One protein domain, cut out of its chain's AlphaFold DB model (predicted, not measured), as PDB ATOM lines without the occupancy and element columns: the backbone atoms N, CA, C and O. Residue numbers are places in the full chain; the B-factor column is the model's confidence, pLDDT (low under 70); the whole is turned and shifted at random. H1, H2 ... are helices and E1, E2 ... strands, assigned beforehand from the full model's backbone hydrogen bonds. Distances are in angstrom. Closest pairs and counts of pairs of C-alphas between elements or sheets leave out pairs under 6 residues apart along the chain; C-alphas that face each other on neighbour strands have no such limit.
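This is residues 8 to 12 and 119 to 168 of the 179 residues of an uncharacterized protein of Candidatus Marsarchaeota G1 archaeon BE_D (UniProt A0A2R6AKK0). There is little regular structure here: a loose, open V of chain, residues 129 to 152, joins short helix H1 to a small end of H2 and H3, with strand E1 on H1's side of the V. The printed part has 55 residues, in order E1, H1, H2, H3, mostly helix by class though under half are in named elements. It is loose, radius of gyration of the C-alphas 14.3 A, spanning 42 by 24 by 19 A.

Find C-alpha 122 at (72.002, 111.682, 98.753); H1, residues 122 to 128, runs 9.8 A from there. E1, residues 9 to 12, spans 10.4 A. H2, residues 153 to 156, spans 4.8 A; H3, residues 163 to 168, spans 8.8 A to C-alpha 168 at (81.283, 98.825, 106.666).

H1 is apart from E1, H2 and H3. E1 pairs with no named strand. H2 and H3 are close but not clearly touching; their closest C-alphas, Val 155 and Lys 166, are 7.3 A apart. In H3 every O i to N i+4 pair is within hydrogen-bond range, in H1 2 of 3; H2 is too short for one.

C-alphas 133 and 160, the farthest apart, are 42.5 A apart. Residues 13 to 118 are not printed, a 15.2 A gap between C-alphas 12 and 119. H1 to H2 is a long link. Look for pLDDT under 70 at residues 11 to 12, 147 and 156 to 168.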
ATOM      1  N   PRO A   8      79.934 117.453 104.369       75.81
ATOM      2  CA  PRO A   8      79.070 118.252 103.525       75.81
ATOM      3  C   PRO A   8      79.372 119.736 103.734       75.81
ATOM      4  O   PRO A   8      79.473 120.207 104.866       75.81
ATOM      5  N   ALA A   9      79.462 120.483 102.640       70.94
ATOM      6  CA  ALA A   9      79.630 121.930 102.657       70.94
ATOM      7  C   ALA A   9      78.500 122.576 101.858       70.94
ATOM      8  O   ALA A   9      78.223 122.160 100.736       70.94
ATOM      9  N   ILE A  10      77.853 123.591 102.425       71.12
ATOM     10  CA  ILE A  10      76.804 124.372 101.763       71.12
ATOM     11  C   ILE A  10      77.209 125.838 101.851       71.12
ATOM     12  O   ILE A  10      77.565 126.315 102.928       71.12
ATOM     13  N   ARG A  11      77.176 126.549 100.725       65.44
ATOM     14  CA  ARG A  11      77.515 127.975 100.660       65.44
ATOM     15  C   ARG A  11      76.598 128.719  99.701       65.44
ATOM     16  O   ARG A  11      76.201 128.174  98.673       65.44
ATOM     17  N   VAL A  12      76.310 129.975 100.021       65.25
ATOM     18  CA  VAL A  12      75.683 130.918  99.088       65.25
ATOM     19  C   VAL A  12      76.783 131.439  98.165       65.25
ATOM     20  O   VAL A  12      77.817 131.897  98.647       65.25
ATOM     21  N   ASN A 119      79.503 117.406  98.596       77.94
ATOM     22  CA  ASN A 119      79.518 116.199  99.446       77.94
ATOM     23  C   ASN A 119      78.249 116.012 100.306       77.94
ATOM     24  O   ASN A 119      78.274 115.330 101.329       77.94
ATOM     25  N   VAL A 120      77.124 116.605  99.892       79.19
ATOM     26  CA  VAL A 120      75.841 116.457 100.581       79.19
ATOM     27  C   VAL A 120      75.344 115.017 100.409       79.19
ATOM     28  O   VAL A 120      75.243 114.545  99.270       79.19
ATOM     29  N   PRO A 121      75.013 114.299 101.502       81.31
ATOM     30  CA  PRO A 121      74.469 112.951 101.413       81.31
ATOM     31  C   PRO A 121      73.255 112.897 100.487       81.31
ATOM     32  O   PRO A 121      72.381 113.765 100.556       81.31
ATOM     33  N   ARG A 122      73.138 111.836  99.677       81.44
ATOM     34  CA  ARG A 122      72.002 111.682  98.753       81.44
ATOM     35  C   ARG A 122      70.661 111.758  99.487       81.44
ATOM     36  O   ARG A 122      69.742 112.405  99.001       81.44
ATOM     37  N   LEU A 123      70.584 111.173 100.683       82.06
ATOM     38  CA  LEU A 123      69.402 111.258 101.539       82.06
ATOM     39  C   LEU A 123      69.042 112.713 101.879       82.06
ATOM     40  O   LEU A 123      67.907 113.114 101.670       82.06
ATOM     41  N   ALA A 124      70.009 113.520 102.324       78.12
ATOM     42  CA  ALA A 124      69.782 114.930 102.638       78.12
ATOM     43  C   ALA A 124      69.379 115.737 101.394       78.12
ATOM     44  O   ALA A 124      68.456 116.541 101.454       78.12
ATOM     45  N   SER A 125      70.008 115.470 100.243       78.44
ATOM     46  CA  SER A 125      69.648 116.143  98.990       78.44
ATOM     47  C   SER A 125      68.216 115.846  98.531       78.44
ATOM     48  O   SER A 125      67.586 116.721  97.958       78.44
ATOM     49  N   LEU A 126      67.668 114.656  98.825       80.56
ATOM     50  CA  LEU A 126      66.270 114.341  98.506       80.56
ATOM     51  C   LEU A 126      65.301 115.240  99.279       80.56
ATOM     52  O   LEU A 126      64.326 115.710  98.706       80.56
ATOM     53  N   PHE A 127      65.588 115.513 100.554       80.62
ATOM     54  CA  PHE A 127      64.787 116.442 101.351       80.62
ATOM     55  C   PHE A 127      64.960 117.886 100.883       80.62
ATOM     56  O   PHE A 127      63.969 118.599 100.769       80.62
ATOM     57  N   LEU A 128      66.184 118.306 100.552       75.75
ATOM     58  CA  LEU A 128      66.448 119.657 100.044       75.75
ATOM     59  C   LEU A 128      65.788 119.925  98.685       75.75
ATOM     60  O   LEU A 128      65.371 121.047  98.430       75.75
ATOM     61  N   CYS A 129      65.664 118.905  97.833       80.06
ATOM     62  CA  CYS A 129      64.989 118.999  96.536       80.06
ATOM     63  C   CYS A 129      63.481 118.701  96.607       80.06
ATOM     64  O   CYS A 129      62.817 118.718  95.575       80.06
ATOM     65  N   SER A 130      62.939 118.390  97.790       81.69
ATOM     66  CA  SER A 130      61.506 118.109  97.953       81.69
ATOM     67  C   SER A 130      60.587 119.331  97.795       81.69
ATOM     68  O   SER A 130      59.490 119.148  97.265       81.69
ATOM     69  N   PRO A 131      60.968 120.562  98.202       81.12
ATOM     70  CA  PRO A 131      60.088 121.714  98.056       81.12
ATOM     71  C   PRO A 131      59.945 122.128  96.588       81.12
ATOM     72  O   PRO A 131      60.929 122.371  95.895       81.12
ATOM     73  N   HIS A 132      58.702 122.261  96.125       82.31
ATOM     74  CA  HIS A 132      58.394 122.556  94.721       82.31
ATOM     75  C   HIS A 132      58.710 123.993  94.284       82.31
ATOM     76  O   HIS A 132      58.825 124.249  93.091       82.31
ATOM     77  N   TYR A 133      58.853 124.922  95.230       77.25
ATOM     78  CA  TYR A 133      59.192 126.321  94.958       77.25
ATOM     79  C   TYR A 133      60.702 126.549  94.761       77.25
ATOM     80  O   TYR A 133      61.126 127.676  94.521       77.25
ATOM     81  N   LEU A 134      61.529 125.500  94.863       75.12
ATOM     82  CA  LEU A 134      62.976 125.584  94.672       75.12
ATOM     83  C   LEU A 134      63.401 125.005  93.321       75.12
ATOM     84  O   LEU A 134      63.211 123.818  93.033       75.12
ATOM     85  N   SER A 135      64.093 125.822  92.531       80.88
ATOM     86  CA  SER A 135      64.873 125.346  91.388       80.88
ATOM     87  C   SER A 135      66.145 124.660  91.880       80.88
ATOM     88  O   SER A 135      66.861 125.198  92.724       80.88
ATOM     89  N   HIS A 136      66.444 123.471  91.358       83.50
ATOM     90  CA  HIS A 136      67.603 122.696  91.790       83.50
ATOM     91  C   HIS A 136      68.275 121.972  90.628       83.50
ATOM     92  O   HIS A 136      67.623 121.417  89.746       83.50
ATOM     93  N   GLU A 137      69.600 121.904  90.691       83.69
ATOM     94  CA  GLU A 137      70.410 121.063  89.821       83.69
ATOM     95  C   GLU A 137      71.214 120.089  90.674       83.69
ATOM     96  O   GLU A 137      71.863 120.469  91.650       83.69
ATOM     97  N   GLN A 138      71.171 118.808  90.310       86.56
ATOM     98  CA  GLN A 138      71.864 117.764  91.048       86.56
ATOM     99  C   GLN A 138      72.765 116.943  90.134       86.56
ATOM    100  O   GLN A 138      72.366 116.519  89.049       86.56
ATOM    101  N   GLN A 139      73.968 116.632  90.623       82.44
ATOM    102  CA  GLN A 139      74.866 115.700  89.955       82.44
ATOM    103  C   GLN A 139      74.160 114.354  89.695       82.44
ATOM    104  O   GLN A 139      73.643 113.699  90.608       82.44
ATOM    105  N   SER A 140      74.155 113.938  88.427       84.00
ATOM    106  CA  SER A 140      73.534 112.692  87.981       84.00
ATOM    107  C   SER A 140      74.507 111.520  88.099       84.00
ATOM    108  O   SER A 140      75.520 111.462  87.398       84.00
ATOM    109  N   LEU A 141      74.142 110.527  88.914       82.06
ATOM    110  CA  LEU A 141      74.888 109.268  89.033       82.06
ATOM    111  C   LEU A 141      74.772 108.371  87.787       82.06
ATOM    112  O   LEU A 141      75.477 107.376  87.687       82.06
ATOM    113  N   ARG A 142      73.905 108.721  86.823       83.56
ATOM    114  CA  ARG A 142      73.849 108.039  85.516       83.56
ATOM    115  C   ARG A 142      75.042 108.385  84.624       83.56
ATOM    116  O   ARG A 142      75.372 107.606  83.742       83.56
ATOM    117  N   TYR A 143      75.653 109.552  84.842       80.81
ATOM    118  CA  TYR A 143      76.736 110.079  84.006       80.81
ATOM    119  C   TYR A 143      78.056 110.247  84.761       80.81
ATOM    120  O   TYR A 143      79.082 110.499  84.141       80.81
ATOM    121  N   THR A 144      78.044 110.161  86.094       79.12
ATOM    122  CA  THR A 144      79.215 110.469  86.921       79.12
ATOM    123  C   THR A 144      79.316 109.539  88.121       79.12
ATOM    124  O   THR A 144      78.306 109.179  88.727       79.12
ATOM    125  N   GLU A 145      80.542 109.175  88.489       78.69
ATOM    126  CA  GLU A 145      80.804 108.391  89.694       78.69
ATOM    127  C   GLU A 145      80.678 109.245  90.973       78.69
ATOM    128  O   GLU A 145      80.926 110.460  90.952       78.69
ATOM    129  N   PRO A 146      80.296 108.635  92.112       74.69
ATOM    130  CA  PRO A 146      80.248 109.329  93.392       74.69
ATOM    131  C   PRO A 146      81.653 109.768  93.830       74.69
ATOM    132  O   PRO A 146      82.579 108.964  93.902       74.69
ATOM    133  N   LYS A 147      81.798 111.055  94.165       69.25
ATOM    134  CA  LYS A 147      83.089 111.659  94.541       69.25
ATOM    135  C   LYS A 147      83.558 111.292  95.954       69.25
ATOM    136  O   LYS A 147      84.759 111.260  96.210       69.25
ATOM    137  N   SER A 148      82.630 111.093  96.886       73.81
ATOM    138  CA  SER A 148      82.921 110.868  98.304       73.81
ATOM    139  C   SER A 148      81.713 110.260  99.021       73.81
ATOM    140  O   SER A 148      80.603 110.223  98.483       73.81
ATOM    141  N   PHE A 149      81.937 109.794 100.247       75.56
ATOM    142  CA  PHE A 149      80.891 109.364 101.169       75.56
ATOM    143  C   PHE A 149      80.880 110.267 102.403       75.56
ATOM    144  O   PHE A 149      81.916 110.767 102.834       75.56
ATOM    145  N   CYS A 150      79.703 110.449 102.994       72.38
ATOM    146  CA  CYS A 150      79.532 111.203 104.229       72.38
ATOM    147  C   CYS A 150      79.101 110.243 105.335       72.38
ATOM    148  O   CYS A 150      78.156 109.471 105.153       72.38
ATOM    149  N   LEU A 151      79.772 110.309 106.484       73.75
ATOM    150  CA  LEU A 151      79.348 109.613 107.694       73.75
ATOM    151  C   LEU A 151      78.514 110.563 108.560       73.75
ATOM    152  O   LEU A 151      78.838 111.749 108.638       73.75
ATOM    153  N   PRO A 152      77.458 110.075 109.229       72.12
ATOM    154  CA  PRO A 152      76.797 110.845 110.271       72.12
ATOM    155  C   PRO A 152      77.805 111.241 111.356       72.12
ATOM    156  O   PRO A 152      78.656 110.428 111.723       72.12
ATOM    157  N   LYS A 153      77.685 112.454 111.907       71.56
ATOM    158  CA  LYS A 153      78.577 112.942 112.977       71.56
ATOM    159  C   LYS A 153      78.647 111.980 114.164       71.56
ATOM    160  O   LYS A 153      79.734 111.639 114.605       71.56
ATOM    161  N   THR A 154      77.506 111.408 114.551       72.56
ATOM    162  CA  THR A 154      77.396 110.383 115.603       72.56
ATOM    163  C   THR A 154      78.245 109.133 115.362       72.56
ATOM    164  O   THR A 154      78.631 108.465 116.316       72.56
ATOM    165  N   VAL A 155      78.531 108.791 114.104       71.75
ATOM    166  CA  VAL A 155      79.392 107.661 113.721       71.75
ATOM    167  C   VAL A 155      80.834 108.125 113.518       71.75
ATOM    168  O   VAL A 155      81.768 107.399 113.858       71.75
ATOM    169  N   SER A 156      81.025 109.331 112.977       68.31
ATOM    170  CA  SER A 156      82.340 109.941 112.760       68.31
ATOM    171  C   SER A 156      83.087 110.165 114.079       68.31
ATOM    172  O   SER A 156      84.236 109.748 114.202       68.31
ATOM    173  N   GLU A 157      82.398 110.719 115.078       69.44
ATOM    174  CA  GLU A 157      82.920 111.109 116.398       69.44
ATOM    175  C   GLU A 157      82.952 109.945 117.403       69.44
ATOM    176  O   GLU A 157      83.382 110.097 118.541       69.44
ATOM    177  N   ASN A 158      82.491 108.756 117.006       66.94
ATOM    178  CA  ASN A 158      82.540 107.586 117.872       66.94
ATOM    179  C   ASN A 158      83.933 106.942 117.808       66.94
ATOM    180  O   ASN A 158      84.250 106.197 116.873       66.94
ATOM    181  N   ASP A 159      84.748 107.220 118.825       59.88
ATOM    182  CA  ASP A 159      86.115 106.700 118.986       59.88
ATOM    183  C   ASP A 159      86.182 105.172 119.126       59.88
ATOM    184  O   ASP A 159      87.238 104.566 118.954       59.88
ATOM    185  N   LYS A 160      85.047 104.514 119.399       62.00
ATOM    186  CA  LYS A 160      84.970 103.052 119.543       62.00
ATOM    187  C   LYS A 160      84.902 102.303 118.210       62.00
ATOM    188  O   LYS A 160      84.987 101.076 118.205       62.00
ATOM    189  N   LEU A 161      84.710 102.999 117.089       58.91
ATOM    190  CA  LEU A 161      84.605 102.381 115.767       58.91
ATOM    191  C   LEU A 161      85.926 102.510 115.007       58.91
ATOM    192  O   LEU A 161      86.363 103.612 114.678       58.91
ATOM    193  N   SER A 162      86.532 101.375 114.657       61.00
ATOM    194  CA  SER A 162      87.711 101.349 113.782       61.00
ATOM    195  C   SER A 162      87.385 101.900 112.385       61.00
ATOM    196  O   SER A 162      86.255 101.774 111.906       61.00
ATOM    197  N   GLU A 163      88.376 102.443 111.665       61.50
ATOM    198  CA  GLU A 163      88.190 102.908 110.276       61.50
ATOM    199  C   GLU A 163      87.580 101.835 109.360       61.50
ATOM    200  O   GLU A 163      86.812 102.135 108.445       61.50
ATOM    201  N   LYS A 164      87.906 100.561 109.610       59.09
ATOM    202  CA  LYS A 164      87.378  99.420 108.857       59.09
ATOM    203  C   LYS A 164      85.878  99.229 109.111       59.09
ATOM    204  O   LYS A 164      85.137  98.969 108.170       59.09
ATOM    205  N   GLN A 165      85.422  99.433 110.348       56.31
ATOM    206  CA  GLN A 165      84.000  99.392 110.712       56.31
ATOM    207  C   GLN A 165      83.243 100.624 110.204       56.31
ATOM    208  O   GLN A 165      82.136 100.475 109.692       56.31
ATOM    209  N   LYS A 166      83.853 101.818 110.241       55.31
ATOM    210  CA  LYS A 166      83.288 103.036 109.629       55.31
ATOM    211  C   LYS A 166      83.087 102.869 108.112       55.31
ATOM    212  O   LYS A 166      82.085 103.329 107.574       55.31
ATOM    213  N   LYS A 167      83.969 102.119 107.433       52.66
ATOM    214  CA  LYS A 167      83.804 101.705 106.023       52.66
ATOM    215  C   LYS A 167      82.691 100.664 105.811       52.66
ATOM    216  O   LYS A 167      82.094 100.652 104.743       52.66
ATOM    217  N   CYS A 168      82.362  99.819 106.790       48.38
ATOM    218  CA  CYS A 168      81.283  98.825 106.666       48.38
ATOM    219  C   CYS A 168      79.862  99.411 106.769       48.38
ATOM    220  O   CYS A 168      78.930  98.778 106.286       48.38
TER     221      CYS A 168